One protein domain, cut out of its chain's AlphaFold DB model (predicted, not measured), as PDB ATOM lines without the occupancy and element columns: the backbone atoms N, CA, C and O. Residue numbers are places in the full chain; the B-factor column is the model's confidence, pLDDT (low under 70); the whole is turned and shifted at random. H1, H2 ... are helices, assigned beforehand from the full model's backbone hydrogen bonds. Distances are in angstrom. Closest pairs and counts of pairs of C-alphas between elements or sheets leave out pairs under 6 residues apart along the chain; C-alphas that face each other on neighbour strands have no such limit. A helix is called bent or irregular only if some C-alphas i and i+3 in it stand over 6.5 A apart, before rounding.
ATOM      1  N   THR A  12     -71.846 -36.815 -13.233       74.31
ATOM      2  CA  THR A  12     -72.260 -37.208 -14.577       74.31
ATOM      3  C   THR A  12     -71.202 -38.132 -15.192       74.31
ATOM      4  O   THR A  12     -70.054 -38.179 -14.744       74.31
ATOM      5  N   ALA A  13     -71.547 -38.873 -16.252       71.50
ATOM      6  CA  ALA A  13     -70.555 -39.650 -17.007       71.50
ATOM      7  C   ALA A  13     -69.409 -38.758 -17.527       71.50
ATOM      8  O   ALA A  13     -68.257 -39.181 -17.585       71.50
ATOM      9  N   THR A  14     -69.722 -37.499 -17.835       77.44
ATOM     10  CA  THR A  14     -68.754 -36.476 -18.229       77.44
ATOM     11  C   THR A  14     -67.789 -36.137 -17.093       77.44
ATOM     12  O   THR A  14     -66.590 -36.035 -17.337       77.44
ATOM     13  N   ASP A  15     -68.270 -36.042 -15.850       77.12
ATOM     14  CA  ASP A  15     -67.423 -35.765 -14.679       77.12
ATOM     15  C   ASP A  15     -66.483 -36.934 -14.367       77.12
ATOM     16  O   ASP A  15     -65.330 -36.729 -13.981       77.12
ATOM     17  N   LEU A  16     -66.944 -38.168 -14.589       80.06
ATOM     18  CA  LEU A  16     -66.113 -39.361 -14.441       80.06
ATOM     19  C   LEU A  16     -64.984 -39.385 -15.476       80.06
ATOM     20  O   LEU A  16     -63.824 -39.600 -15.124       80.06
ATOM     21  N   VAL A  17     -65.310 -39.131 -16.746       82.56
ATOM     22  CA  VAL A  17     -64.314 -39.073 -17.824       82.56
ATOM     23  C   VAL A  17     -63.347 -37.911 -17.595       82.56
ATOM     24  O   VAL A  17     -62.138 -38.099 -17.706       82.56
ATOM     25  N   GLY A  18     -63.842 -36.736 -17.199       83.69
ATOM     26  CA  GLY A  18     -63.006 -35.584 -16.860       83.69
ATOM     27  C   GLY A  18     -62.039 -35.875 -15.710       83.69
ATOM     28  O   GLY A  18     -60.849 -35.577 -15.815       83.69
ATOM     29  N   SER A  19     -62.516 -36.538 -14.653       81.75
ATOM     30  CA  SER A  19     -61.686 -36.936 -13.506       81.75
ATOM     31  C   SER A  19     -60.635 -37.979 -13.894       81.75
ATOM     32  O   SER A  19     -59.468 -37.854 -13.520       81.75
ATOM     33  N   ALA A  20     -61.011 -38.976 -14.699       76.69
ATOM     34  CA  ALA A  20     -60.090 -39.996 -15.196       76.69
ATOM     35  C   ALA A  20     -58.986 -39.386 -16.075       76.69
ATOM     36  O   ALA A  20     -57.803 -39.689 -15.902       76.69
ATOM     37  N   MET A  21     -59.357 -38.471 -16.973       82.94
ATOM     38  CA  MET A  21     -58.403 -37.751 -17.816       82.94
ATOM     39  C   MET A  21     -57.500 -36.830 -16.989       82.94
ATOM     40  O   MET A  21     -56.302 -36.749 -17.258       82.94
ATOM     41  N   SER A  22     -58.030 -36.177 -15.951       85.50
ATOM     42  CA  SER A  22     -57.248 -35.328 -15.044       85.50
ATOM     43  C   SER A  22     -56.155 -36.123 -14.321       85.50
ATOM     44  O   SER A  22     -54.982 -35.750 -14.392       85.50
ATOM     45  N   ILE A  23     -56.505 -37.274 -13.735       82.56
ATOM     46  CA  ILE A  23     -55.550 -38.181 -13.079       82.56
ATOM     47  C   ILE A  23     -54.496 -38.661 -14.082       82.56
ATOM     48  O   ILE A  23     -53.297 -38.613 -13.802       82.56
ATOM     49  N   MET A  24     -54.916 -39.071 -15.280       82.00
ATOM     50  CA  MET A  24     -53.986 -39.533 -16.308       82.00
ATOM     51  C   MET A  24     -53.003 -38.433 -16.728       82.00
ATOM     52  O   MET A  24     -51.822 -38.707 -16.921       82.00
ATOM     53  N   THR A  25     -53.461 -37.182 -16.823       85.12
ATOM     54  CA  THR A  25     -52.602 -36.047 -17.190       85.12
ATOM     55  C   THR A  25     -51.635 -35.678 -16.067       85.12
ATOM     56  O   THR A  25     -50.475 -35.366 -16.340       85.12
ATOM     57  N   GLN A  26     -52.088 -35.741 -14.811       89.31
ATOM     58  CA  GLN A  26     -51.285 -35.399 -13.638       89.31
ATOM     59  C   GLN A  26     -50.174 -36.422 -13.376       89.31
ATOM     60  O   GLN A  26     -49.053 -36.040 -13.051       89.31
ATOM     61  N   TYR A  27     -50.456 -37.713 -13.564       87.38
ATOM     62  CA  TYR A  27     -49.517 -38.799 -13.263       87.38
ATOM     63  C   TYR A  27     -48.880 -39.428 -14.507       87.38
ATOM     64  O   TYR A  27     -48.253 -40.484 -14.414       87.38
ATOM     65  N   LYS A  28     -48.995 -38.780 -15.672       83.50
ATOM     66  CA  LYS A  28     -48.487 -39.293 -16.957       83.50
ATOM     67  C   LYS A  28     -47.026 -39.739 -16.901       83.50
ATOM     68  O   LYS A  28     -46.678 -40.748 -17.500       83.50
ATOM     69  N   GLU A  29     -46.177 -39.023 -16.167       85.75
ATOM     70  CA  GLU A  29     -44.742 -39.318 -16.079       85.75
ATOM     71  C   GLU A  29     -44.486 -40.629 -15.331       85.75
ATOM     72  O   GLU A  29     -43.729 -41.476 -15.801       85.75
ATOM     73  N   PHE A  30     -45.196 -40.852 -14.223       87.81
ATOM     74  CA  PHE A  30     -45.131 -42.102 -13.466       87.81
ATOM     75  C   PHE A  30     -45.742 -43.272 -14.236       87.81
ATOM     76  O   PHE A  30     -45.200 -44.374 -14.201       87.81
ATOM     77  N   ILE A  31     -46.837 -43.036 -14.963       85.06
ATOM     78  CA  ILE A  31     -47.467 -44.053 -15.813       85.06
ATOM     79  C   ILE A  31     -46.503 -44.474 -16.927       85.06
ATOM     80  O   ILE A  31     -46.299 -45.668 -17.130       85.06
ATOM     81  N   LEU A  32     -45.865 -43.519 -17.610       86.94
ATOM     82  CA  LEU A  32     -44.881 -43.799 -18.657       86.94
ATOM     83  C   LEU A  32     -43.640 -44.503 -18.106       86.94
ATOM     84  O   LEU A  32     -43.159 -45.448 -18.730       86.94
ATOM     85  N   ALA A  33     -43.150 -44.103 -16.931       85.94
ATOM     86  CA  ALA A  33     -42.041 -44.781 -16.264       85.94
ATOM     87  C   ALA A  33     -42.408 -46.225 -15.881       85.94
ATOM     88  O   ALA A  33     -41.641 -47.149 -16.152       85.94
ATOM     89  N   GLY A  34     -43.602 -46.447 -15.324       85.69
ATOM     90  CA  GLY A  34     -44.113 -47.782 -15.014       85.69
ATOM     91  C   GLY A  34     -44.252 -48.648 -16.265       85.69
ATOM     92  O   GLY A  34     -43.810 -49.797 -16.276       85.69
ATOM     93  N   LEU A  35     -44.775 -48.080 -17.354       86.31
ATOM     94  CA  LEU A  35     -44.863 -48.764 -18.641       86.31
ATOM     95  C   LEU A  35     -43.464 -49.129 -19.157       86.31
ATOM     96  O   LEU A  35     -43.227 -50.272 -19.535       86.31
ATOM     97  N   ALA A  36     -42.509 -48.200 -19.103       83.62
ATOM     98  CA  ALA A  36     -41.135 -48.447 -19.520       83.62
ATOM     99  C   ALA A  36     -40.488 -49.591 -18.721       83.62
ATOM    100  O   ALA A  36     -39.857 -50.460 -19.317       83.62
ATOM    101  N   VAL A  37     -40.697 -49.649 -17.403       87.31
ATOM    102  CA  VAL A  37     -40.184 -50.736 -16.550       87.31
ATOM    103  C   VAL A  37     -40.839 -52.077 -16.887       87.31
ATOM    104  O   VAL A  37     -40.147 -53.090 -16.965       87.31
ATOM    105  N   VAL A  38     -42.149 -52.101 -17.146       89.31
ATOM    106  CA  VAL A  38     -42.871 -53.326 -17.534       89.31
ATOM    107  C   VAL A  38     -42.443 -53.825 -18.920       89.31
ATOM    108  O   VAL A  38     -42.329 -55.033 -19.137       89.31
ATOM    109  N   PHE A  39     -42.179 -52.917 -19.862       85.19
ATOM    110  CA  PHE A  39     -41.780 -53.258 -21.231       85.19
ATOM    111  C   PHE A  39     -40.271 -53.487 -21.398       85.19
ATOM    112  O   PHE A  39     -39.867 -54.181 -22.336       85.19
ATOM    113  N   ALA A  40     -39.430 -52.989 -20.487       84.25
ATOM    114  CA  ALA A  40     -37.976 -53.141 -20.545       84.25
ATOM    115  C   ALA A  40     -37.495 -54.603 -20.686       84.25
ATOM    116  O   ALA A  40     -36.659 -54.851 -21.557       84.25
ATOM    117  N   PRO A  41     -38.026 -55.608 -19.955       84.38
ATOM    118  CA  PRO A  41     -37.599 -57.001 -20.105       84.38
ATOM    119  C   PRO A  41     -37.902 -57.562 -21.497       84.38
ATOM    120  O   PRO A  41     -37.113 -58.320 -22.061       84.38
ATOM    121  N   LYS A  42     -39.046 -57.178 -22.079       82.94
ATOM    122  CA  LYS A  42     -39.461 -57.618 -23.417       82.94
ATOM    123  C   LYS A  42     -38.609 -56.965 -24.500       82.94
ATOM    124  O   LYS A  42     -38.151 -57.660 -25.403       82.94
ATOM    125  N   LEU A  43     -38.340 -55.665 -24.372       81.19
ATOM    126  CA  LEU A  43     -37.443 -54.941 -25.271       81.19
ATOM    127  C   LEU A  43     -36.010 -55.477 -25.192       81.19
ATOM    128  O   LEU A  43     -35.372 -55.656 -26.224       81.19
ATOM    129  N   PHE A  44     -35.526 -55.820 -23.997       82.62
ATOM    130  CA  PHE A  44     -34.213 -56.441 -23.821       82.62
ATOM    131  C   PHE A  44     -34.138 -57.837 -24.455       82.62
ATOM    132  O   PHE A  44     -33.162 -58.159 -25.133       82.62
ATOM    133  N   GLY A  45     -35.183 -58.656 -24.295       83.31
ATOM    134  CA  GLY A  45     -35.283 -59.962 -24.952       83.31
ATOM    135  C   GLY A  45     -35.262 -59.850 -26.479       83.31
ATOM    136  O   GLY A  45     -34.507 -60.567 -27.139       83.31
ATOM    137  N   LEU A  46     -36.017 -58.898 -27.035       83.50
ATOM    138  CA  LEU A  46     -36.005 -58.592 -28.469       83.50
ATOM    139  C   LEU A  46     -34.635 -58.084 -28.934       83.50
ATOM    140  O   LEU A  46     -34.134 -58.542 -29.957       83.50
ATOM    141  N   ALA A  47     -33.992 -57.201 -28.167       81.88
ATOM    142  CA  ALA A  47     -32.660 -56.689 -28.479       81.88
ATOM    143  C   ALA A  47     -31.597 -57.800 -28.469       81.88
ATOM    144  O   ALA A  47     -30.761 -57.857 -29.372       81.88
ATOM    145  N   ARG A  48     -31.646 -58.733 -27.504       79.31
ATOM    146  CA  ARG A  48     -30.757 -59.909 -27.500       79.31
ATOM    147  C   ARG A  48     -31.024 -60.836 -28.677       79.31
ATOM    148  O   ARG A  48     -30.062 -61.294 -29.285       79.31
ATOM    149  N   ALA A  49     -32.286 -61.105 -29.004       81.12
ATOM    150  CA  ALA A  49     -32.636 -61.940 -30.150       81.12
ATOM    151  C   ALA A  49     -32.163 -61.309 -31.471       81.12
ATOM    152  O   ALA A  49     -31.565 -61.990 -32.302       81.12
ATOM    153  N   ALA A  50     -32.341 -59.996 -31.630       79.12
ATOM    154  CA  ALA A  50     -31.852 -59.245 -32.784       79.12
ATOM    155  C   ALA A  50     -30.316 -59.257 -32.878       79.12
ATOM    156  O   ALA A  50     -29.757 -59.436 -33.961       79.12
ATOM    157  N   LEU A  51     -29.616 -59.121 -31.747       78.12
ATOM    158  CA  LEU A  51     -28.157 -59.195 -31.702       78.12
ATOM    159  C   LEU A  51     -27.639 -60.607 -32.015       78.12
ATOM    160  O   LEU A  51     -26.674 -60.746 -32.763       78.12
ATOM    161  N   ALA A  52     -28.291 -61.652 -31.501       77.38
ATOM    162  CA  ALA A  52     -27.954 -63.044 -31.798       77.38
ATOM    163  C   ALA A  52     -28.186 -63.386 -33.281       77.38
ATOM    164  O   ALA A  52     -27.333 -64.008 -33.912       77.38
ATOM    165  N   ALA A  53     -29.285 -62.906 -33.868       73.75
ATOM    166  CA  ALA A  53     -29.561 -63.056 -35.297       73.75
ATOM    167  C   ALA A  53     -28.516 -62.346 -36.179       73.75
ATOM    168  O   ALA A  53     -28.187 -62.826 -37.262       73.75
ATOM    169  N   ARG A  54     -27.963 -61.220 -35.708       65.75
ATOM    170  CA  ARG A  54     -26.881 -60.498 -36.392       65.75
ATOM    171  C   ARG A  54     -25.516 -61.179 -36.231       65.75
ATOM    172  O   ARG A  54     -24.737 -61.161 -37.175       65.75
ATOM    173  N   GLY A  55     -25.236 -61.786 -35.077       59.91
ATOM    174  CA  GLY A  55     -24.005 -62.549 -34.835       59.91
ATOM    175  C   GLY A  55     -23.943 -63.881 -35.589       59.91
ATOM    176  O   GLY A  55     -22.859 -64.329 -35.928       59.91
ATOM    177  N   SER A  56     -25.091 -64.486 -35.910       56.91
ATOM    178  CA  SER A  56     -25.170 -65.744 -36.671       56.91
ATOM    179  C   SER A  56     -24.933 -65.593 -38.184       56.91
ATOM    180  O   SER A  56     -24.903 -66.600 -38.888       56.91
ATOM    181  N   LYS A  57     -24.825 -64.362 -38.703       53.00
ATOM    182  CA  LYS A  57     -24.549 -64.067 -40.124       53.00
ATOM    183  C   LYS A  57     -23.092 -63.653 -40.398       53.00
ATOM    184  O   LYS A  57     -22.812 -63.227 -41.517       53.00
ATOM    185  N   ALA A  58     -22.208 -63.739 -39.404       47.44
ATOM    186  CA  ALA A  58     -20.770 -63.506 -39.548       47.44
ATOM    187  C   ALA A  58     -20.005 -64.833 -39.553       47.44
ATOM    188  O   ALA A  58     -20.437 -65.749 -38.816       47.44
TER     189      ALA A  58
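This is residues 12 to 58 of the 58 residues of an uncharacterized protein of Bacillus cereus VD022 (UniProt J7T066). One long bent helix, H2, makes most of an extended rod, and a shorter helix, H1, meets its beginning at a corner and points away from it, with nothing folding back. The printed part has 47 residues with two named helices, H1 then H2, and no named strand: all helix. It is extended, with a radius of gyration of the C-alphas of 18.9 A and spans of 62 by 17 by 11 A.

H2, residues 28 to 55, was assigned as one helix by its hydrogen bonds but is bent: C-alphas 38 and 41 are 6.9 A apart. Its arm H2a, residues 28 to 38, begins at (-48.487, -39.293, -16.957) and measures 15.1 A from first to last C-alpha. Its arm H2b, residues 41 to 55, measures 20.8 A and ends at (-24.005, -62.549, -34.835). H1, residues 13 to 26, measures 20.0 A and begins at (-70.555, -39.650, -17.007).

H2a and H2b stand at a steep tilt of 51 degrees. H1 and H2a are close but not clearly touching; their closest C-alphas, of Met 24 and Ile 31, are 7.9 A apart. Their lines are only just about perpendicular, at 72 degrees. H1 and H2b are apart. In H1, H2a and H2b every O i to N i+4 pair is within hydrogen-bond range.

The two C-alphas farthest apart, of Thr 12 and Ala 58, are 63.0 A apart. The printed part has no cut, and the link from H1 to H2 is tight. Residues 12 to 58 stand free. The mean pLDDT of the printed part is 79.7, and residues 54 to 58 are under 70.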